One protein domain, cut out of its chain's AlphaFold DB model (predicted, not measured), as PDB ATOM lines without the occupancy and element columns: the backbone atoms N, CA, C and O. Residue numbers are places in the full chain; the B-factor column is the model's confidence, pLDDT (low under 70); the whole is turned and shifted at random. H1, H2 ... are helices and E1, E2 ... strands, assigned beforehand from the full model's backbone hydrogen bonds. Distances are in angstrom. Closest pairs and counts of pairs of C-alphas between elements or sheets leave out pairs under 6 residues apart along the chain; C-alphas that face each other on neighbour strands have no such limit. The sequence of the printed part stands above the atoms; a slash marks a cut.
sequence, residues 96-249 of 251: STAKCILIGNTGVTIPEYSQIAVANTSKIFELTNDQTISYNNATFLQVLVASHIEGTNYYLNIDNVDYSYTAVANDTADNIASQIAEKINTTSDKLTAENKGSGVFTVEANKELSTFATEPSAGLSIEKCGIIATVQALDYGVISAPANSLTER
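What this domain is: This is residues 96 to 249 of the 251 residues of an uncharacterized protein of Piscirickettsiaceae bacterium NZ-RLO2 (UniProt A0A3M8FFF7). One very long strand, E10, runs along most of a rod and joins two lobes. In one lobe E1, E2, E3 and E11 gather round the later part of E10; in the other, E4, E8 and E7 continue from its earlier part, and H1 packs between E7 and E8 and a small sheet of E6, E5 and E9. The printed part has 154 residues with one named helix and eleven named strands, in the order E1 to E6, H1, E7 to E11, and is mostly strand; both sheets are antiparallel, the larger branched at E10, the smaller ordered E6, E5, E9. It is only just compact, close to loose, with a radius of gyration of the C-alphas of 17.8 A and spans of 61 by 28 by 27 A.

Where its parts are: E10, residues 220 to 236, measures 45.2 A from C-alpha 220 at (173.539, 207.561, 225.444) to C-alpha 236 at (192.298, 203.668, 266.389). E1, residues 96 to 105, begins at C-alpha 96 (193.749, 203.615, 259.412) and measures 28.1 A. E2 is residues 115 to 118, E3 124 to 127 and E11 246 to 248. E4 is residues 140 to 145, E7 191 to 197, 18.9 A, and E8 200 to 205, 17.2 A. E5 is residues 153 to 158, E6 161 to 166 and E9 214 to 216. H1, residues 173 to 187, measures 21.3 A.

How they stand to each other: E1 lies on one side of E10, with N 100 and O 229 3.0 A apart. E3 and E4 lie on the other side, staggered: N 126 and O 232 are 2.8 A apart, N 142 and O 224 2.8 A. E2 forms a hairpin with E3, N 116 to O 125 2.8 A, and is the neighbour of edge strand E11, N 247 to O 117 2.9 A. E8 is the neighbour of E4, N 143 to O 201 2.9 A, and forms a hairpin with E7, N 194 to O 202 2.9 A. H1 is on this strongly twisted sheet, over E7 and E8 at a height of 7.6 A; the closest C-alphas of H1 and E7, Ala 181 and Ala 193, are 4.8 A apart. H1 is also on one face of the sheet E6, E5, E9, two layers of helix and sheet, at a height of 9.1 A; the closest C-alphas of H1 and E6, Tyr 165 and Ile 180, are 6.2 A apart. E5 forms a hairpin with E6, N 156 to O 163 3.0 A, and pairs with E9, N 157 to O 215 2.9 A. In H1 every O i to N i+4 pair is within hydrogen-bond range.

The domain as a whole: The C-alphas farthest apart, Ala 169 and Gly 237, are 61.9 A apart. The printed part has no cut. The link from E3 to E4, 12 residues, is long. Mean pLDDT of the printed part is 85.3; residues 208 to 209, 241 and 243 to 249 are under 70.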
ATOM      1  N   SER A  96     193.358 204.181 260.710       85.56
ATOM      2  CA  SER A  96     193.749 203.615 259.412       85.56
ATOM      3  C   SER A  96     192.945 204.255 258.271       85.56
ATOM      4  O   SER A  96     191.777 204.583 258.452       85.56
ATOM      5  N   THR A  97     193.543 204.412 257.091       86.12
ATOM      6  CA  THR A  97     192.873 204.951 255.892       86.12
ATOM      7  C   THR A  97     192.887 203.930 254.762       86.12
ATOM      8  O   THR A  97     193.905 203.271 254.555       86.12
ATOM      9  N   ALA A  98     191.797 203.837 254.003       84.56
ATOM     10  CA  ALA A  98     191.674 202.971 252.834       84.56
ATOM     11  C   ALA A  98     191.017 203.720 251.665       84.56
ATOM     12  O   ALA A  98     190.375 204.754 251.849       84.56
ATOM     13  N   LYS A  99     191.185 203.194 250.450       85.06
ATOM     14  CA  LYS A  99     190.474 203.663 249.255       85.06
ATOM     15  C   LYS A  99     189.446 202.617 248.847       85.06
ATOM     16  O   LYS A  99     189.749 201.426 248.872       85.06
ATOM     17  N   CYS A 100     188.259 203.060 248.463       83.69
ATOM     18  CA  CYS A 100     187.194 202.201 247.954       83.69
ATOM     19  C   CYS A 100     186.563 202.813 246.705       83.69
ATOM     20  O   CYS A 100     186.676 204.017 246.471       83.69
ATOM     21  N   ILE A 101     185.884 201.983 245.920       85.56
ATOM     22  CA  ILE A 101     185.089 202.429 244.777       85.56
ATOM     23  C   ILE A 101     183.624 202.454 245.215       85.56
ATOM     24  O   ILE A 101     183.100 201.443 245.678       85.56
ATOM     25  N   LEU A 102     182.977 203.611 245.101       86.00
ATOM     26  CA  LEU A 102     181.555 203.796 245.388       86.00
ATOM     27  C   LEU A 102     180.790 203.773 244.072       86.00
ATOM     28  O   LEU A 102     181.043 204.626 243.225       86.00
ATOM     29  N   ILE A 103     179.870 202.822 243.905       87.56
ATOM     30  CA  ILE A 103     179.067 202.660 242.686       87.56
ATOM     31  C   ILE A 103     177.620 203.034 242.987       87.56
ATOM     32  O   ILE A 103     177.020 202.509 243.922       87.56
ATOM     33  N   GLY A 104     177.039 203.911 242.175       87.69
ATOM     34  CA  GLY A 104     175.656 204.348 242.334       87.69
ATOM     35  C   GLY A 104     175.162 205.160 241.144       87.69
ATOM     36  O   GLY A 104     175.819 205.222 240.106       87.69
ATOM     37  N   ASN A 105     173.990 205.775 241.292       87.69
ATOM     38  CA  ASN A 105     173.408 206.607 240.242       87.69
ATOM     39  C   ASN A 105     174.188 207.922 240.099       87.69
ATOM     40  O   ASN A 105     174.598 208.535 241.088       87.69
ATOM     41  N   THR A 106     174.344 208.378 238.861       85.69
ATOM     42  CA  THR A 106     174.992 209.654 238.547       85.69
ATOM     43  C   THR A 106     174.258 210.830 239.202       85.69
ATOM     44  O   THR A 106     173.031 210.907 239.163       85.69
ATOM     45  N   GLY A 107     175.006 211.770 239.782       83.31
ATOM     46  CA  GLY A 107     174.481 212.983 240.418       83.31
ATOM     47  C   GLY A 107     174.092 212.811 241.889       83.31
ATOM     48  O   GLY A 107     173.754 213.792 242.548       83.31
ATOM     49  N   VAL A 108     174.171 211.592 242.431       87.44
ATOM     50  CA  VAL A 108     173.941 211.347 243.858       87.44
ATOM     51  C   VAL A 108     175.164 211.778 244.665       87.44
ATOM     52  O   VAL A 108     176.298 211.420 244.345       87.44
ATOM     53  N   THR A 109     174.923 212.536 245.735       87.81
ATOM     54  CA  THR A 109     175.945 212.880 246.729       87.81
ATOM     55  C   THR A 109     175.841 211.931 247.911       87.81
ATOM     56  O   THR A 109     174.767 211.780 248.494       87.81
ATOM     57  N   ILE A 110     176.955 211.296 248.257       87.38
ATOM     58  CA  ILE A 110     177.107 210.479 249.455       87.38
ATOM     59  C   ILE A 110     177.732 211.380 250.525       87.38
ATOM     60  O   ILE A 110     178.859 211.845 250.319       87.38
ATOM     61  N   PRO A 111     177.018 211.661 251.626       88.12
ATOM     62  CA  PRO A 111     177.505 212.573 252.649       88.12
ATOM     63  C   PRO A 111     178.684 211.975 253.422       88.12
ATOM     64  O   PRO A 111     178.824 210.747 253.534       88.12
ATOM     65  N   GLU A 112     179.498 212.853 254.001       87.75
ATOM     66  CA  GLU A 112     180.489 212.511 255.016       87.75
ATOM     67  C   GLU A 112     179.872 211.673 256.149       87.75
ATOM     68  O   GLU A 112     178.663 211.693 256.390       87.75
ATOM     69  N   TYR A 113     180.703 210.872 256.819       85.56
ATOM     70  CA  TYR A 113     180.289 209.912 257.854       85.56
ATOM     71  C   TYR A 113     179.415 208.741 257.390       85.56
ATOM     72  O   TYR A 113     179.042 207.896 258.208       85.56
ATOM     73  N   SER A 114     179.134 208.617 256.092       86.50
ATOM     74  CA  SER A 114     178.551 207.390 255.545       86.50
ATOM     75  C   SER A 114     179.471 206.196 255.828       86.50
ATOM     76  O   SER A 114     180.690 206.278 255.654       86.50
ATOM     77  N   GLN A 115     178.883 205.092 256.296       86.81
ATOM     78  CA  GLN A 115     179.624 203.970 256.872       86.81
ATOM     79  C   GLN A 115     179.717 202.779 255.923       86.81
ATOM     80  O   GLN A 115     178.733 202.363 255.314       86.81
ATOM     81  N   ILE A 116     180.906 202.186 255.869       84.75
ATOM     82  CA  ILE A 116     181.245 201.023 255.053       84.75
ATOM     83  C   ILE A 116     181.793 199.945 255.982       84.75
ATOM     84  O   ILE A 116     182.656 200.215 256.821       84.75
ATOM     85  N   ALA A 117     181.286 198.722 255.858       83.62
ATOM     86  CA  ALA A 117     181.721 197.606 256.684       83.62
ATOM     87  C   ALA A 117     182.779 196.779 255.949       83.62
ATOM     88  O   ALA A 117     182.706 196.575 254.738       83.62
ATOM     89  N   VAL A 118     183.757 196.263 256.690       77.81
ATOM     90  CA  VAL A 118     184.635 195.212 256.168       77.81
ATOM     91  C   VAL A 118     183.912 193.875 256.312       77.81
ATOM     92  O   VAL A 118     183.576 193.463 257.428       77.81
ATOM     93  N   ALA A 119     183.695 193.190 255.192       76.81
ATOM     94  CA  ALA A 119     183.005 191.912 255.110       76.81
ATOM     95  C   ALA A 119     183.557 190.894 256.117       76.81
ATOM     96  O   ALA A 119     184.769 190.751 256.285       76.81
ATOM     97  N   ASN A 120     182.654 190.157 256.767       71.69
ATOM     98  CA  ASN A 120     182.971 189.146 257.785       71.69
ATOM     99  C   ASN A 120     183.742 189.682 259.007       71.69
ATOM    100  O   ASN A 120     184.360 188.908 259.738       71.69
ATOM    101  N   THR A 121     183.700 190.993 259.259       74.31
ATOM    102  CA  THR A 121     184.278 191.602 260.461       74.31
ATOM    103  C   THR A 121     183.320 192.628 261.070       74.31
ATOM    104  O   THR A 121     182.382 193.087 260.427       74.31
ATOM    105  N   SER A 122     183.579 193.036 262.312       76.19
ATOM    106  CA  SER A 122     182.884 194.164 262.953       76.19
ATOM    107  C   SER A 122     183.577 195.512 262.703       76.19
ATOM    108  O   SER A 122     183.326 196.468 263.433       76.19
ATOM    109  N   LYS A 123     184.505 195.590 261.736       82.06
ATOM    110  CA  LYS A 123     185.283 196.804 261.465       82.06
ATOM    111  C   LYS A 123     184.554 197.712 260.483       82.06
ATOM    112  O   LYS A 123     184.037 197.257 259.465       82.06
ATOM    113  N   ILE A 124     184.537 198.999 260.817       85.56
ATOM    114  CA  ILE A 124     183.791 200.030 260.101       85.56
ATOM    115  C   ILE A 124     184.756 201.124 259.658       85.56
ATOM    116  O   ILE A 124     185.617 201.567 260.425       85.56
ATOM    117  N   PHE A 125     184.572 201.550 258.418       87.38
ATOM    118  CA  PHE A 125     185.178 202.731 257.838       87.38
ATOM    119  C   PHE A 125     184.100 203.784 257.576       87.38
ATOM    120  O   PHE A 125     182.948 203.453 257.305       87.38
ATOM    121  N   GLU A 126     184.476 205.051 257.655       90.56
ATOM    122  CA  GLU A 126     183.623 206.205 257.409       90.56
ATOM    123  C   GLU A 126     184.213 207.079 256.302       90.56
ATOM    124  O   GLU A 126     185.434 207.173 256.132       90.56
ATOM    125  N   LEU A 127     183.339 207.716 255.529       88.62
ATOM    126  CA  LEU A 127     183.742 208.724 254.559       88.62
ATOM    127  C   LEU A 127     184.261 209.980 255.260       88.62
ATOM    128  O   LEU A 127     183.644 210.480 256.196       88.62
ATOM    129  N   THR A 128     185.392 210.486 254.773       86.56
ATOM    130  CA  THR A 128     186.072 211.655 255.354       86.56
ATOM    131  C   THR A 128     185.538 212.990 254.850       86.56
ATOM    132  O   THR A 128     185.745 213.993 255.515       86.56
ATOM    133  N   ASN A 129     184.901 213.002 253.678       86.69
ATOM    134  CA  ASN A 129     184.299 214.173 253.047       86.69
ATOM    135  C   ASN A 129     183.117 213.716 252.181       86.69
ATOM    136  O   ASN A 129     183.089 212.557 251.752       86.69
ATOM    137  N   ASP A 130     182.219 214.638 251.843       88.19
ATOM    138  CA  ASP A 130     181.164 214.413 250.851       88.19
ATOM    139  C   ASP A 130     181.755 213.962 249.508       88.19
ATOM    140  O   ASP A 130     182.764 214.495 249.036       88.19
ATOM    141  N   GLN A 131     181.125 212.972 248.877       88.19
ATOM    142  CA  GLN A 131     181.524 212.453 247.570       88.19
ATOM    143  C   GLN A 131     180.338 212.493 246.611       88.19
ATOM    144  O   GLN A 131     179.304 211.879 246.860       88.19
ATOM    145  N   THR A 132     180.476 213.206 245.495       88.44
ATOM    146  CA  THR A 132     179.453 213.241 244.439       88.44
ATOM    147  C   THR A 132     179.805 212.260 243.331       88.44
ATOM    148  O   THR A 132     180.858 212.381 242.702       88.44
ATOM    149  N   ILE A 133     178.907 211.316 243.055       87.25
ATOM    150  CA  ILE A 133     179.051 210.381 241.940       87.25
ATOM    151  C   ILE A 133     178.869 211.159 240.635       87.25
ATOM    152  O   ILE A 133     177.771 211.617 240.316       87.25
ATOM    153  N   SER A 134     179.947 211.314 239.870       86.25
ATOM    154  CA  SER A 134     179.936 212.008 238.581       86.25
ATOM    155  C   SER A 134     180.812 211.288 237.564       86.25
ATOM    156  O   SER A 134     181.833 210.696 237.910       86.25
ATOM    157  N   TYR A 135     180.431 211.392 236.296       83.44
ATOM    158  CA  TYR A 135     181.133 210.765 235.176       83.44
ATOM    159  C   TYR A 135     182.381 211.540 234.710       83.44
ATOM    160  O   TYR A 135     183.031 211.146 233.746       83.44
ATOM    161  N   ASN A 136     182.746 212.630 235.394       84.00
ATOM    162  CA  ASN A 136     183.967 213.398 235.117       84.00
ATOM    163  C   ASN A 136     185.221 212.768 235.746       84.00
ATOM    164  O   ASN A 136     186.335 213.175 235.435       84.00
ATOM    165  N   ASN A 137     185.047 211.822 236.671       84.44
ATOM    166  CA  ASN A 137     186.138 211.150 237.376       84.44
ATOM    167  C   ASN A 137     185.728 209.709 237.727       84.44
ATOM    168  O   ASN A 137     185.773 209.297 238.889       84.44
ATOM    169  N   ALA A 138     185.243 208.979 236.723       86.19
ATOM    170  CA  ALA A 138     184.691 207.642 236.885       86.19
ATOM    171  C   ALA A 138     185.786 206.570 236.816       86.19
ATOM    172  O   ALA A 138     186.732 206.685 236.046       86.19
ATOM    173  N   THR A 139     185.641 205.502 237.593       87.88
ATOM    174  CA  THR A 139     186.413 204.249 237.462       87.88
ATOM    175  C   THR A 139     185.583 203.154 236.794       87.88
ATOM    176  O   THR A 139     186.128 202.253 236.161       87.88
ATOM    177  N   PHE A 140     184.259 203.245 236.921       88.25
ATOM    178  CA  PHE A 140     183.292 202.324 236.339       88.25
ATOM    179  C   PHE A 140     182.107 203.121 235.799       88.25
ATOM    180  O   PHE A 140     181.652 204.056 236.456       88.25
ATOM    181  N   LEU A 141     181.572 202.737 234.646       90.56
ATOM    182  CA  LEU A 141     180.347 203.287 234.079       90.56
ATOM    183  C   LEU A 141     179.441 202.170 233.579       90.56
ATOM    184  O   LEU A 141     179.906 201.186 233.011       90.56
ATOM    185  N   GLN A 142     178.138 202.381 233.721       91.00
ATOM    186  CA  GLN A 142     177.096 201.634 233.034       91.00
ATOM    187  C   GLN A 142     176.354 202.602 232.116       91.00
ATOM    188  O   GLN A 142     175.752 203.571 232.585       91.00
ATOM    189  N   VAL A 143     176.417 202.343 230.814       90.38
ATOM    190  CA  VAL A 143     175.852 203.198 229.771       90.38
ATOM    191  C   VAL A 143     174.727 202.448 229.067       90.38
ATOM    192  O   VAL A 143     174.905 201.312 228.633       90.38
ATOM    193  N   LEU A 144     173.579 203.103 228.946       91.75
ATOM    194  CA  LEU A 144     172.398 202.627 228.240       91.75
ATOM    195  C   LEU A 144     172.256 203.368 226.905       91.75
ATOM    196  O   LEU A 144     172.290 204.600 226.850       91.75
ATOM    197  N   VAL A 145     172.041 202.606 225.836       90.00
ATOM    198  CA  VAL A 145     171.604 203.102 224.528       90.00
ATOM    199  C   VAL A 145     170.075 203.171 224.541       90.00
ATOM    200  O   VAL A 145     169.404 202.143 224.492       90.00
ATOM    201  N   ALA A 146     169.514 204.381 224.623       80.25
ATOM    202  CA  ALA A 146     168.086 204.574 224.906       80.25
ATOM    203  C   ALA A 146     167.153 204.058 223.792       80.25
ATOM    204  O   ALA A 146     166.090 203.503 224.067       80.25
ATOM    205  N   SER A 147     167.532 204.245 222.528       78.38
ATOM    206  CA  SER A 147     166.770 203.755 221.376       78.38
ATOM    207  C   SER A 147     167.622 203.782 220.115       78.38
ATOM    208  O   SER A 147     168.424 204.694 219.950       78.38
ATOM    209  N   HIS A 148     167.401 202.838 219.200       82.94
ATOM    210  CA  HIS A 148     167.989 202.887 217.863       82.94
ATOM    211  C   HIS A 148     167.337 203.989 217.013       82.94
ATOM    212  O   HIS A 148     166.112 204.071 216.920       82.94
ATOM    213  N   ILE A 149     168.173 204.791 216.353       86.44
ATOM    214  CA  ILE A 149     167.774 205.760 215.327       86.44
ATOM    215  C   ILE A 149     168.799 205.661 214.194       86.44
ATOM    216  O   ILE A 149     169.959 206.034 214.381       86.44
ATOM    217  N   GLU A 150     168.382 205.144 213.037       88.12
ATOM    218  CA  GLU A 150     169.235 204.999 211.852       88.12
ATOM    219  C   GLU A 150     169.887 206.334 211.451       88.12
ATOM    220  O   GLU A 150     169.267 207.399 211.519       88.12
ATOM    221  N   GLY A 151     171.163 206.287 211.062       86.50
ATOM    222  CA  GLY A 151     171.949 207.454 210.656       86.50
ATOM    223  C   GLY A 151     172.427 208.336 211.815       86.50
ATOM    224  O   GLY A 151     173.189 209.275 211.588       86.50
ATOM    225  N   THR A 152     172.027 208.041 213.054       90.25
ATOM    226  CA  THR A 152     172.499 208.768 214.240       90.25
ATOM    227  C   THR A 152     173.866 208.247 214.675       90.25
ATOM    228  O   THR A 152     174.083 207.038 214.765       90.25
ATOM    229  N   ASN A 153     174.792 209.166 214.960       90.19
ATOM    230  CA  ASN A 153     176.106 208.835 215.504       90.19
ATOM    231  C   ASN A 153     176.060 208.812 217.036       90.19
ATOM    232  O   ASN A 153     175.870 209.849 217.669       90.19
ATOM    233  N   TYR A 154     176.269 207.636 217.614       90.50
ATOM    234  CA  TYR A 154     176.385 207.431 219.052       90.50
ATOM    235  C   TYR A 154     177.860 207.475 219.409       90.50
ATOM    236  O   TYR A 154     178.643 206.702 218.861       90.50
ATOM    237  N   TYR A 155     178.250 208.373 220.307       89.25
ATOM    238  CA  TYR A 155     179.626 208.447 220.778       89.25
ATOM    239  C   TYR A 155     179.711 208.607 222.289       89.25
ATOM    240  O   TYR A 155     178.833 209.202 222.922       89.25
ATOM    241  N   LEU A 156     180.791 208.066 222.839       89.62
ATOM    242  CA  LEU A 156     181.248 208.302 224.195       89.62
ATOM    243  C   LEU A 156     182.660 208.874 224.088       89.62
ATOM    244  O   LEU A 156     183.559 208.187 223.602       89.62
ATOM    245  N   ASN A 157     182.848 210.128 224.488       88.94
ATOM    246  CA  ASN A 157     184.186 210.685 224.632       88.94
ATOM    247  C   ASN A 157     184.755 210.193 225.962       88.94
ATOM    248  O   ASN A 157     184.072 210.327 226.976       88.94
ATOM    249  N   ILE A 158     185.955 209.613 225.966       88.12
ATOM    250  CA  ILE A 158     186.681 209.265 227.193       88.12
ATOM    251  C   ILE A 158     188.086 209.851 227.101       88.12
ATOM    252  O   ILE A 158     188.814 209.539 226.161       88.12
ATOM    253  N   ASP A 159     188.471 210.698 228.056       86.06
ATOM    254  CA  ASP A 159     189.776 211.382 228.092       86.06
ATOM    255  C   ASP A 159     190.170 212.044 226.745       86.06
ATOM    256  O   ASP A 159     191.319 211.959 226.305       86.06
ATOM    257  N   ASN A 160     189.219 212.719 226.082       83.81
ATOM    258  CA  ASN A 160     189.352 213.334 224.750       83.81
ATOM    259  C   ASN A 160     189.495 212.358 223.565       83.81
ATOM    260  O   ASN A 160     189.879 212.781 222.472       83.81
ATOM    261  N   VAL A 161     189.182 211.075 223.744       87.75
ATOM    262  CA  VAL A 161     189.108 210.088 222.657       87.75
ATOM    263  C   VAL A 161     187.647 209.736 222.388       87.75
ATOM    264  O   VAL A 161     186.946 209.257 223.277       87.75
ATOM    265  N   ASP A 162     187.195 209.949 221.152       89.94
ATOM    266  CA  ASP A 162     185.822 209.641 220.740       89.94
ATOM    267  C   ASP A 162     185.667 208.179 220.315       89.94
ATOM    268  O   ASP A 162     186.153 207.753 219.262       89.94
ATOM    269  N   TYR A 163     184.894 207.422 221.090       91.44
ATOM    270  CA  TYR A 163     184.455 206.077 220.734       91.44
ATOM    271  C   TYR A 163     183.068 206.168 220.112       91.44
ATOM    272  O   TYR A 163     182.071 206.297 220.820       91.44
ATOM    273  N   SER A 164     183.007 206.155 218.779       91.19
ATOM    274  CA  SER A 164     181.781 206.451 218.031       91.19
ATOM    275  C   SER A 164     181.330 205.326 217.104       91.19
ATOM    276  O   SER A 164     182.148 204.629 216.498       91.19
ATOM    277  N   TYR A 165     180.019 205.176 216.944       92.69
ATOM    278  CA  TYR A 165     179.388 204.280 215.984       92.69
ATOM    279  C   TYR A 165     178.132 204.929 215.394       92.69
ATOM    280  O   TYR A 165     177.255 205.403 216.115       92.69
ATOM    281  N   THR A 166     178.042 204.945 214.064       92.88
ATOM    282  CA  THR A 166     176.852 205.423 213.352       92.88
ATOM    283  C   THR A 166     175.914 204.253 213.102       92.88
ATOM    284  O   THR A 166     176.301 203.305 212.421       92.88
ATOM    285  N   ALA A 167     174.701 204.331 213.651       90.88
ATOM    286  CA  ALA A 167     173.715 203.262 213.543       90.88
ATOM    287  C   ALA A 167     173.243 203.080 212.093       90.88
ATOM    288  O   ALA A 167     172.904 204.055 211.414       90.88
ATOM    289  N   VAL A 168     173.181 201.832 211.638       91.88
ATOM    290  CA  VAL A 168     172.717 201.439 210.300       91.88
ATOM    291  C   VAL A 168     171.337 200.779 210.357       91.88
ATOM    292  O   VAL A 168     170.839 200.431 211.427       91.88
ATOM    293  N   ALA A 169     170.697 200.607 209.199       90.31
ATOM    294  CA  ALA A 169     169.392 199.960 209.108       90.31
ATOM    295  C   ALA A 169     169.381 198.578 209.790       90.31
ATOM    296  O   ALA A 169     170.224 197.726 209.501       90.31
ATOM    297  N   ASN A 170     168.352 198.336 210.608       87.44
ATOM    298  CA  ASN A 170     168.139 197.119 211.405       87.44
ATOM    299  C   ASN A 170     169.092 196.912 212.591       87.44
ATOM    300  O   ASN A 170     169.032 195.852 213.217       87.44
ATOM    301  N   ASP A 171     169.926 197.895 212.937       90.56
ATOM    302  CA  ASP A 171     170.628 197.840 214.215       90.56
ATOM    303  C   ASP A 171     169.633 197.850 215.376       90.56
ATOM    304  O   ASP A 171     168.650 198.592 215.408       90.56
ATOM    305  N   THR A 172     169.930 197.045 216.383       90.69
ATOM    306  CA  THR A 172     169.288 197.127 217.693       90.69
ATOM    307  C   THR A 172     170.132 197.985 218.639       90.69
ATOM    308  O   THR A 172     171.308 198.250 218.385       90.69
ATOM    309  N   ALA A 173     169.556 198.393 219.774       89.12
ATOM    310  CA  ALA A 173     170.320 199.040 220.845       89.12
ATOM    311  C   ALA A 173     171.514 198.175 221.301       89.12
ATOM    312  O   ALA A 173     172.588 198.704 221.576       89.12
ATOM    313  N   ASP A 174     171.355 196.847 221.289       91.25
ATOM    314  CA  ASP A 174     172.426 195.893 221.582       91.25
ATOM    315  C   ASP A 174     173.535 195.892 220.531       91.25
ATOM    316  O   ASP A 174     174.708 195.794 220.885       91.25
ATOM    317  N   ASN A 175     173.196 196.039 219.248       92.00
ATOM    318  CA  ASN A 175     174.210 196.149 218.199       92.00
ATOM    319  C   ASN A 175     175.057 197.408 218.394       92.00
ATOM    320  O   ASN A 175     176.282 197.330 218.344       92.00
ATOM    321  N   ILE A 176     174.415 198.540 218.695       90.44
ATOM    322  CA  ILE A 176     175.106 199.808 218.960       90.44
ATOM    323  C   ILE A 176     176.000 199.682 220.206       90.44
ATOM    324  O   ILE A 176     177.177 200.041 220.153       90.44
ATOM    325  N   ALA A 177     175.473 199.128 221.304       91.62
ATOM    326  CA  ALA A 177     176.219 198.913 222.544       91.62
ATOM    327  C   ALA A 177     177.446 198.003 222.335       91.62
ATOM    328  O   ALA A 177     178.546 198.350 222.769       91.62
ATOM    329  N   SER A 178     177.287 196.885 221.614       93.00
ATOM    330  CA  SER A 178     178.398 195.993 221.255       93.00
ATOM    331  C   SER A 178     179.474 196.709 220.446       93.00
ATOM    332  O   SER A 178     180.648 196.605 220.777       93.00
ATOM    333  N   GLN A 179     179.091 197.460 219.411       93.75
ATOM    334  CA  GLN A 179     180.052 198.118 218.520       93.75
ATOM    335  C   GLN A 179     180.871 199.196 219.237       93.75
ATOM    336  O   GLN A 179     182.070 199.340 218.994       93.75
ATOM    337  N   ILE A 180     180.247 199.947 220.150       90.94
ATOM    338  CA  ILE A 180     180.960 200.926 220.980       90.94
ATOM    339  C   ILE A 180     181.896 200.209 221.960       90.94
ATOM    340  O   ILE A 180     183.062 200.593 222.068       90.94
ATOM    341  N   ALA A 181     181.437 199.144 222.624       92.38
ATOM    342  CA  ALA A 181     182.269 198.366 223.541       92.38
ATOM    343  C   ALA A 181     183.485 197.734 222.834       92.38
ATOM    344  O   ALA A 181     184.612 197.830 223.322       92.38
ATOM    345  N   GLU A 182     183.293 197.160 221.645       93.50
ATOM    346  CA  GLU A 182     184.379 196.622 220.819       93.50
ATOM    347  C   GLU A 182     185.384 197.707 220.414       93.50
ATOM    348  O   GLU A 182     186.596 197.494 220.500       93.50
ATOM    349  N   LYS A 183     184.915 198.901 220.031       92.19
ATOM    350  CA  LYS A 183     185.800 200.039 219.734       92.19
ATOM    351  C   LYS A 183     186.630 200.467 220.939       92.19
ATOM    352  O   LYS A 183     187.812 200.769 220.769       92.19
ATOM    353  N   ILE A 184     186.046 200.473 222.138       91.50
ATOM    354  CA  ILE A 184     186.778 200.770 223.378       91.50
ATOM    355  C   ILE A 184     187.883 199.734 223.598       91.50
ATOM    356  O   ILE A 184     189.044 200.117 223.726       91.50
ATOM    357  N   ASN A 185     187.544 198.445 223.539       91.94
ATOM    358  CA  ASN A 185     188.491 197.347 223.766       91.94
ATOM    359  C   ASN A 185     189.612 197.262 222.725       91.94
ATOM    360  O   ASN A 185     190.704 196.798 223.030       91.94
ATOM    361  N   THR A 186     189.345 197.668 221.483       89.62
ATOM    362  CA  THR A 186     190.345 197.637 220.404       89.62
ATOM    363  C   THR A 186     191.245 198.865 220.376       89.62
ATOM    364  O   THR A 186     192.362 198.785 219.870       89.62
ATOM    365  N   THR A 187     190.781 200.001 220.900       87.94
ATOM    366  CA  THR A 187     191.500 201.285 220.813       87.94
ATOM    367  C   THR A 187     192.179 201.671 222.131       87.94
ATOM    368  O   THR A 187     193.139 202.439 222.116       87.94
ATOM    369  N   SER A 188     191.699 201.174 223.276       86.38
ATOM    370  CA  SER A 188     192.230 201.517 224.598       86.38
ATOM    371  C   SER A 188     192.892 200.330 225.284       86.38
ATOM    372  O   SER A 188     192.240 199.341 225.586       86.38
ATOM    373  N   ASP A 189     194.156 200.489 225.678       83.94
ATOM    374  CA  ASP A 189     194.828 199.544 226.584       83.94
ATOM    375  C   ASP A 189     194.463 199.789 228.064       83.94
ATOM    376  O   ASP A 189     194.832 199.022 228.958       83.94
ATOM    377  N   LYS A 190     193.781 200.906 228.356       84.19
ATOM    378  CA  LYS A 190     193.497 201.373 229.724       84.19
ATOM    379  C   LYS A 190     192.085 201.052 230.196       84.19
ATOM    380  O   LYS A 190     191.835 201.158 231.393       84.19
ATOM    381  N   LEU A 191     191.188 200.715 229.281       89.56
ATOM    382  CA  LEU A 191     189.773 200.505 229.549       89.56
ATOM    383  C   LEU A 191     189.374 199.113 229.069       89.56
ATOM    384  O   LEU A 191     189.923 198.616 228.090       89.56
ATOM    385  N   THR A 192     188.396 198.524 229.739       90.38
ATOM    386  CA  THR A 192     187.671 197.348 229.267       90.38
ATOM    387  C   THR A 192     186.198 197.706 229.209       90.38
ATOM    388  O   THR A 192     185.653 198.281 230.149       90.38
ATOM    389  N   ALA A 193     185.549 197.367 228.104       92.50
ATOM    390  CA  ALA A 193     184.119 197.501 227.933       92.50
ATOM    391  C   ALA A 193     183.462 196.138 227.695       92.50
ATOM    392  O   ALA A 193     183.999 195.282 226.994       92.50
ATOM    393  N   GLU A 194     182.276 195.934 228.256       92.25
ATOM    394  CA  GLU A 194     181.529 194.682 228.127       92.25
ATOM    395  C   GLU A 194     180.060 194.985 227.843       92.25
ATOM    396  O   GLU A 194     179.439 195.780 228.546       92.25
ATOM    397  N   ASN A 195     179.483 194.346 226.825       90.31
ATOM    398  CA  ASN A 195     178.047 194.433 226.585       90.31
ATOM    399  C   ASN A 195     177.299 193.484 227.540       90.31
ATOM    400  O   ASN A 195     177.580 192.286 227.577       90.31
ATOM    401  N   LYS A 196     176.338 194.018 228.300       88.44
ATOM    402  CA  LYS A 196     175.476 193.276 229.234       88.44
ATOM    403  C   LYS A 196     174.129 192.876 228.618       88.44
ATOM    404  O   LYS A 196     173.365 192.148 229.255       88.44
ATOM    405  N   GLY A 197     173.857 193.303 227.386       85.44
ATOM    406  CA  GLY A 197     172.601 193.098 226.675       85.44
ATOM    407  C   GLY A 197     171.545 194.151 227.029       85.44
ATOM    408  O   GLY A 197     171.737 194.980 227.918       85.44
ATOM    409  N   SER A 198     170.397 194.100 226.348       86.12
ATOM    410  CA  SER A 198     169.299 195.070 226.508       86.12
ATOM    411  C   SER A 198     169.701 196.537 226.264       86.12
ATOM    412  O   SER A 198     169.118 197.448 226.845       86.12
ATOM    413  N   GLY A 199     170.696 196.778 225.410       85.94
ATOM    414  CA  GLY A 199     171.236 198.097 225.087       85.94
ATOM    415  C   GLY A 199     172.201 198.653 226.133       85.94
ATOM    416  O   GLY A 199     172.543 199.831 226.057       85.94
ATOM    417  N   VAL A 200     172.632 197.844 227.108       90.44
ATOM    418  CA  VAL A 200     173.511 198.274 228.203       90.44
ATOM    419  C   VAL A 200     174.922 197.741 228.005       90.44
ATOM    420  O   VAL A 200     175.124 196.535 227.887       90.44
ATOM    421  N   PHE A 201     175.919 198.618 228.080       92.19
ATOM    422  CA  PHE A 201     177.324 198.224 228.176       92.19
ATOM    423  C   PHE A 201     177.999 198.869 229.386       92.19
ATOM    424  O   PHE A 201     177.634 199.961 229.826       92.19
ATOM    425  N   THR A 202     178.984 198.178 229.948       92.12
ATOM    426  CA  THR A 202     179.811 198.675 231.049       92.12
ATOM    427  C   THR A 202     181.179 199.083 230.535       92.12
ATOM    428  O   THR A 202     181.682 198.461 229.605       92.12
ATOM    429  N   VAL A 203     181.785 200.094 231.152       90.50
ATOM    430  CA  VAL A 203     183.170 200.519 230.905       90.50
ATOM    431  C   VAL A 203     183.890 200.583 232.244       90.50
ATOM    432  O   VAL A 203     183.414 201.240 233.167       90.50
ATOM    433  N   GLU A 204     185.028 199.915 232.356       90.06
ATOM    434  CA  GLU A 204     185.834 199.836 233.572       90.06
ATOM    435  C   GLU A 204     187.299 200.138 233.262       90.06
ATOM    436  O   GLU A 204     187.808 199.821 232.184       90.06
ATOM    437  N   ALA A 205     187.992 200.773 234.203       88.25
ATOM    438  CA  ALA A 205     189.414 201.034 234.068       88.25
ATOM    439  C   ALA A 205     190.247 199.780 234.393       88.25
ATOM    440  O   ALA A 205     190.079 199.158 235.438       88.25
ATOM    441  N   ASN A 206     191.217 199.443 233.539       82.94
ATOM    442  CA  ASN A 206     192.026 198.218 233.651       82.94
ATOM    443  C   ASN A 206     192.990 198.221 234.843       82.94
ATOM    444  O   ASN A 206     193.514 197.176 235.227       82.94
ATOM    445  N   LYS A 207     193.294 199.401 235.396       75.81
ATOM    446  CA  LYS A 207     194.154 199.541 236.573       75.81
ATOM    447  C   LYS A 207     193.307 199.884 237.786       75.81
ATOM    448  O   LYS A 207     192.538 200.847 237.749       75.81
ATOM    449  N   GLU A 208     193.542 199.159 238.875       67.88
ATOM    450  CA  GLU A 208     192.947 199.460 240.174       67.88
ATOM    451  C   GLU A 208     193.165 200.939 240.523       67.88
ATOM    452  O   GLU A 208     194.277 201.463 240.418       67.88
ATOM    453  N   LEU A 209     192.089 201.611 240.935       69.44
ATOM    454  CA  LEU A 209     192.104 203.012 241.359       69.44
ATOM    455  C   LEU A 209     192.553 204.017 240.279       69.44
ATOM    456  O   LEU A 209     193.096 205.075 240.609       69.44
ATOM    457  N   SER A 210     192.311 203.719 239.003       81.88
ATOM    458  CA  SER A 210     192.409 204.715 237.932       81.88
ATOM    459  C   SER A 210     191.042 205.312 237.605       81.88
ATOM    460  O   SER A 210     190.003 204.690 237.837       81.88
ATOM    461  N   THR A 211     191.047 206.549 237.118       85.94
ATOM    462  CA  THR A 211     189.840 207.282 236.739       85.94
ATOM    463  C   THR A 211     189.960 207.799 235.317       85.94
ATOM    464  O   THR A 211     191.066 207.966 234.800       85.94
ATOM    465  N   PHE A 212     188.811 208.032 234.703       86.38
ATOM    466  CA  PHE A 212     188.663 208.597 233.375       86.38
ATOM    467  C   PHE A 212     187.472 209.566 233.371       86.38
ATOM    468  O   PHE A 212     186.511 209.404 234.135       86.38
ATOM    469  N   ALA A 213     187.550 210.600 232.540       86.12
ATOM    470  CA  ALA A 213     186.462 211.552 232.340       86.12
ATOM    471  C   ALA A 213     185.673 211.163 231.095       86.12
ATOM    472  O   ALA A 213     186.281 210.796 230.089       86.12
ATOM    473  N   THR A 214     184.341 211.255 231.145       86.31
ATOM    474  CA  THR A 214     183.508 210.916 229.986       86.31
ATOM    475  C   THR A 214     182.468 211.956 229.630       86.31
ATOM    476  O   THR A 214     181.846 212.531 230.518       86.31
ATOM    477  N   GLU A 215     182.190 212.092 228.337       87.62
ATOM    478  CA  GLU A 215     181.082 212.896 227.818       87.62
ATOM    479  C   GLU A 215     180.234 212.048 226.849       87.62
ATOM    480  O   GLU A 215     180.703 211.695 225.759       87.62
ATOM    481  N   PRO A 216     179.005 211.651 227.233       86.94
ATOM    482  CA  PRO A 216     178.120 210.881 226.364       86.94
ATOM    483  C   PRO A 216     177.395 211.776 225.347       86.94
ATOM    484  O   PRO A 216     176.971 212.891 225.651       86.94
ATOM    485  N   SER A 217     177.179 211.251 224.142       87.56
ATOM    486  CA  SER A 217     176.276 211.847 223.148       87.56
ATOM    487  C   SER A 217     174.800 211.787 223.574       87.56
ATOM    488  O   SER A 217     174.421 210.984 224.421       87.56
ATOM    489  N   ALA A 218     173.930 212.573 222.927       80.62
ATOM    490  CA  ALA A 218     172.501 212.677 223.270       80.62
ATOM    491  C   ALA A 218     171.697 211.356 223.188       80.62
ATOM    492  O   ALA A 218     170.594 211.284 223.724       80.62
ATOM    493  N   GLY A 219     172.225 210.325 222.518       80.88
ATOM    494  CA  GLY A 219     171.607 208.997 222.422       80.88
ATOM    495  C   GLY A 219     172.054 207.999 223.499       80.88
ATOM    496  O   GLY A 219     171.554 206.873 223.521       80.88
ATOM    497  N   LEU A 220     172.995 208.387 224.368       87.44
ATOM    498  CA  LEU A 220     173.539 207.561 225.444       87.44
ATOM    499  C   LEU A 220     173.188 208.166 226.807       87.44
ATOM    500  O   LEU A 220     173.381 209.358 227.040       87.44
ATOM    501  N   SER A 221     172.728 207.332 227.733       87.88
ATOM    502  CA  SER A 221     172.470 207.725 229.121       87.88
ATOM    503  C   SER A 221     173.329 206.913 230.081       87.88
ATOM    504  O   SER A 221     173.360 205.688 229.999       87.88
ATOM    505  N   ILE A 222     174.006 207.580 231.013       87.88
ATOM    506  CA  ILE A 222     174.814 206.923 232.048       87.88
ATOM    507  C   ILE A 222     173.913 206.598 233.242       87.88
ATOM    508  O   ILE A 222     173.489 207.500 233.965       87.88
ATOM    509  N   GLU A 223     173.639 205.313 233.458       85.62
ATOM    510  CA  GLU A 223     172.764 204.844 234.539       85.62
ATOM    511  C   GLU A 223     173.501 204.765 235.876       85.62
ATOM    512  O   GLU A 223     173.002 205.242 236.898       85.62
ATOM    513  N   LYS A 224     174.706 204.183 235.872       87.44
ATOM    514  CA  LYS A 224     175.538 204.027 237.069       87.44
ATOM    515  C   LYS A 224     176.961 204.479 236.813       87.44
ATOM    516  O   LYS A 224     177.496 204.297 235.722       87.44
ATOM    517  N   CYS A 225     177.578 205.014 237.854       89.19
ATOM    518  CA  CYS A 225     178.955 205.466 237.846       89.19
ATOM    519  C   CYS A 225     179.644 205.054 239.152       89.19
ATOM    520  O   CYS A 225     179.049 205.102 240.230       89.19
ATOM    521  N   GLY A 226     180.898 204.630 239.035       87.31
ATOM    522  CA  GLY A 226     181.798 204.303 240.129       87.31
ATOM    523  C   GLY A 226     182.841 205.397 240.314       87.31
ATOM    524  O   GLY A 226     183.477 205.775 239.336       87.31
ATOM    525  N   ILE A 227     183.049 205.884 241.536       87.81
ATOM    526  CA  ILE A 227     184.095 206.868 241.868       87.81
ATOM    527  C   ILE A 227     185.016 206.341 242.967       87.81
ATOM    528  O   ILE A 227     184.593 205.549 243.810       87.81
ATOM    529  N   ILE A 228     186.264 206.805 243.000       87.06
ATOM    530  CA  ILE A 228     187.196 206.480 244.084       87.06
ATOM    531  C   ILE A 228     186.962 207.430 245.251       87.06
ATOM    532  O   ILE A 228     187.089 208.642 245.098       87.06
ATOM    533  N   ALA A 229     186.728 206.868 246.430       86.19
ATOM    534  CA  ALA A 229     186.632 207.613 247.671       86.19
ATOM    535  C   ALA A 229     187.686 207.159 248.684       86.19
ATOM    536  O   ALA A 229     188.139 206.011 248.680       86.19
ATOM    537  N   THR A 230     188.072 208.080 249.568       87.81
ATOM    538  CA  THR A 230     188.964 207.787 250.696       87.81
ATOM    539  C   THR A 230     188.149 207.682 251.975       87.81
ATOM    540  O   THR A 230     187.422 208.608 252.346       87.81
ATOM    541  N   VAL A 231     188.312 206.556 252.661       87.06
ATOM    542  CA  VAL A 231     187.607 206.232 253.898       87.06
ATOM    543  C   VAL A 231     188.584 206.030 255.045       87.06
ATOM    544  O   VAL A 231     189.738 205.636 254.850       87.06
ATOM    545  N   GLN A 232     188.128 206.311 256.257       89.31
ATOM    546  CA  GLN A 232     188.920 206.241 257.474       89.31
ATOM    547  C   GLN A 232     188.278 205.274 258.468       89.31
ATOM    548  O   GLN A 232     187.064 205.218 258.585       89.31
ATOM    549  N   ALA A 233     189.078 204.486 259.176       87.12
ATOM    550  CA  ALA A 233     188.575 203.564 260.181       87.12
ATOM    551  C   ALA A 233     187.985 204.308 261.387       87.12
ATOM    552  O   ALA A 233     188.534 205.321 261.826       87.12
ATOM    553  N   LEU A 234     186.908 203.766 261.961       84.50
ATOM    554  CA  LEU A 234     186.308 204.321 263.175       84.50
ATOM    555  C   LEU A 234     187.212 204.113 264.403       84.50
ATOM    556  O   LEU A 234     187.396 205.033 265.202       84.50
ATOM    557  N   ASP A 235     187.811 202.925 264.522       82.88
ATOM    558  CA  ASP A 235     188.724 202.592 265.615       82.88
ATOM    559  C   ASP A 235     190.153 203.088 265.344       82.88
ATOM    560  O   ASP A 235     190.639 203.123 264.208       82.88
ATOM    561  N   TYR A 236     190.868 203.389 266.426       79.12
ATOM    562  CA  TYR A 236     192.298 203.668 266.389       79.12
ATOM    563  C   TYR A 236     193.129 202.387 266.260       79.12
ATOM    564  O   TYR A 236     192.798 201.348 266.831       79.12
ATOM    565  N   GLY A 237     194.265 202.495 265.568       73.75
ATOM    566  CA  GLY A 237     195.206 201.394 265.377       73.75
ATOM    567  C   GLY A 237     195.172 200.812 263.967       73.75
ATOM    568  O   GLY A 237     194.491 201.311 263.068       73.75
ATOM    569  N   VAL A 238     195.968 199.760 263.769       73.31
ATOM    570  CA  VAL A 238     196.107 199.099 262.468       73.31
ATOM    571  C   VAL A 238     194.866 198.253 262.207       73.31
ATOM    572  O   VAL A 238     194.641 197.247 262.877       73.31
ATOM    573  N   ILE A 239     194.074 198.653 261.214       76.50
ATOM    574  CA  ILE A 239     192.958 197.862 260.698       76.50
ATOM    575  C   ILE A 239     193.326 197.414 259.291       76.50
ATOM    576  O   ILE A 239     193.505 198.231 258.392       76.50
ATOM    577  N   SER A 240     193.439 196.098 259.119       74.25
ATOM    578  CA  SER A 240     193.644 195.490 257.809       74.25
ATOM    579  C   SER A 240     192.297 195.306 257.119       74.25
ATOM    580  O   SER A 240     191.424 194.612 257.640       74.25
ATOM    581  N   ALA A 241     192.145 195.922 255.951       68.31
ATOM    582  CA  ALA A 241     191.050 195.667 255.025       68.31
ATOM    583  C   ALA A 241     191.661 195.079 253.741       68.31
ATOM    584  O   ALA A 241     192.266 195.824 252.967       68.31
ATOM    585  N   PRO A 242     191.578 193.753 253.524       72.12
ATOM    586  CA  PRO A 242     192.021 193.130 252.279       72.12
ATOM    587  C   PRO A 242     191.337 193.743 251.050       72.12
ATOM    588  O   PRO A 242     190.231 194.283 251.153       72.12
ATOM    589  N   ALA A 243     191.962 193.624 249.875       67.75
ATOM    590  CA  ALA A 243     191.340 194.047 248.621       67.75
ATOM    591  C   ALA A 243     189.943 193.417 248.471       67.75
ATOM    592  O   ALA A 243     189.743 192.252 248.820       67.75
ATOM    593  N   ASN A 244     188.977 194.203 247.991       69.38
ATOM    594  CA  ASN A 244     187.578 193.799 247.789       69.38
ATOM    595  C   ASN A 244     186.810 193.372 249.057       69.38
ATOM    596  O   ASN A 244     185.730 192.799 248.954       69.38
ATOM    597  N   SER A 245     187.332 193.654 250.256       68.56
ATOM    598  CA  SER A 245     186.638 193.341 251.516       68.56
ATOM    599  C   SER A 245     185.711 194.452 252.014       68.56
ATOM    600  O   SER A 245     184.931 194.217 252.931       68.56
ATOM    601  N   LEU A 246     185.785 195.656 251.443       66.81
ATOM    602  CA  LEU A 246     184.912 196.770 251.809       66.81
ATOM    603  C   LEU A 246     183.579 196.631 251.074       66.81
ATOM    604  O   LEU A 246     183.529 196.739 249.851       66.81
ATOM    605  N   THR A 247     182.509 196.402 251.828       65.44
ATOM    606  CA  THR A 247     181.151 196.236 251.303       65.44
ATOM    607  C   THR A 247     180.193 197.218 251.966       65.44
ATOM    608  O   THR A 247     180.412 197.655 253.100       65.44
ATOM    609  N   GLU A 248     179.110 197.560 251.265       57.50
ATOM    610  CA  GLU A 248     178.015 198.352 251.832       57.50
ATOM    611  C   GLU A 248     177.563 197.753 253.171       57.50
ATOM    612  O   GLU A 248     177.436 196.533 253.318       57.50
ATOM    613  N   ARG A 249     177.341 198.611 254.172       44.94
ATOM    614  CA  ARG A 249     176.791 198.168 255.450       44.94
ATOM    615  C   ARG A 249     175.314 197.826 255.250       44.94
ATOM    616  O   ARG A 249     174.473 198.717 255.218       44.94
TER     617      ARG A 249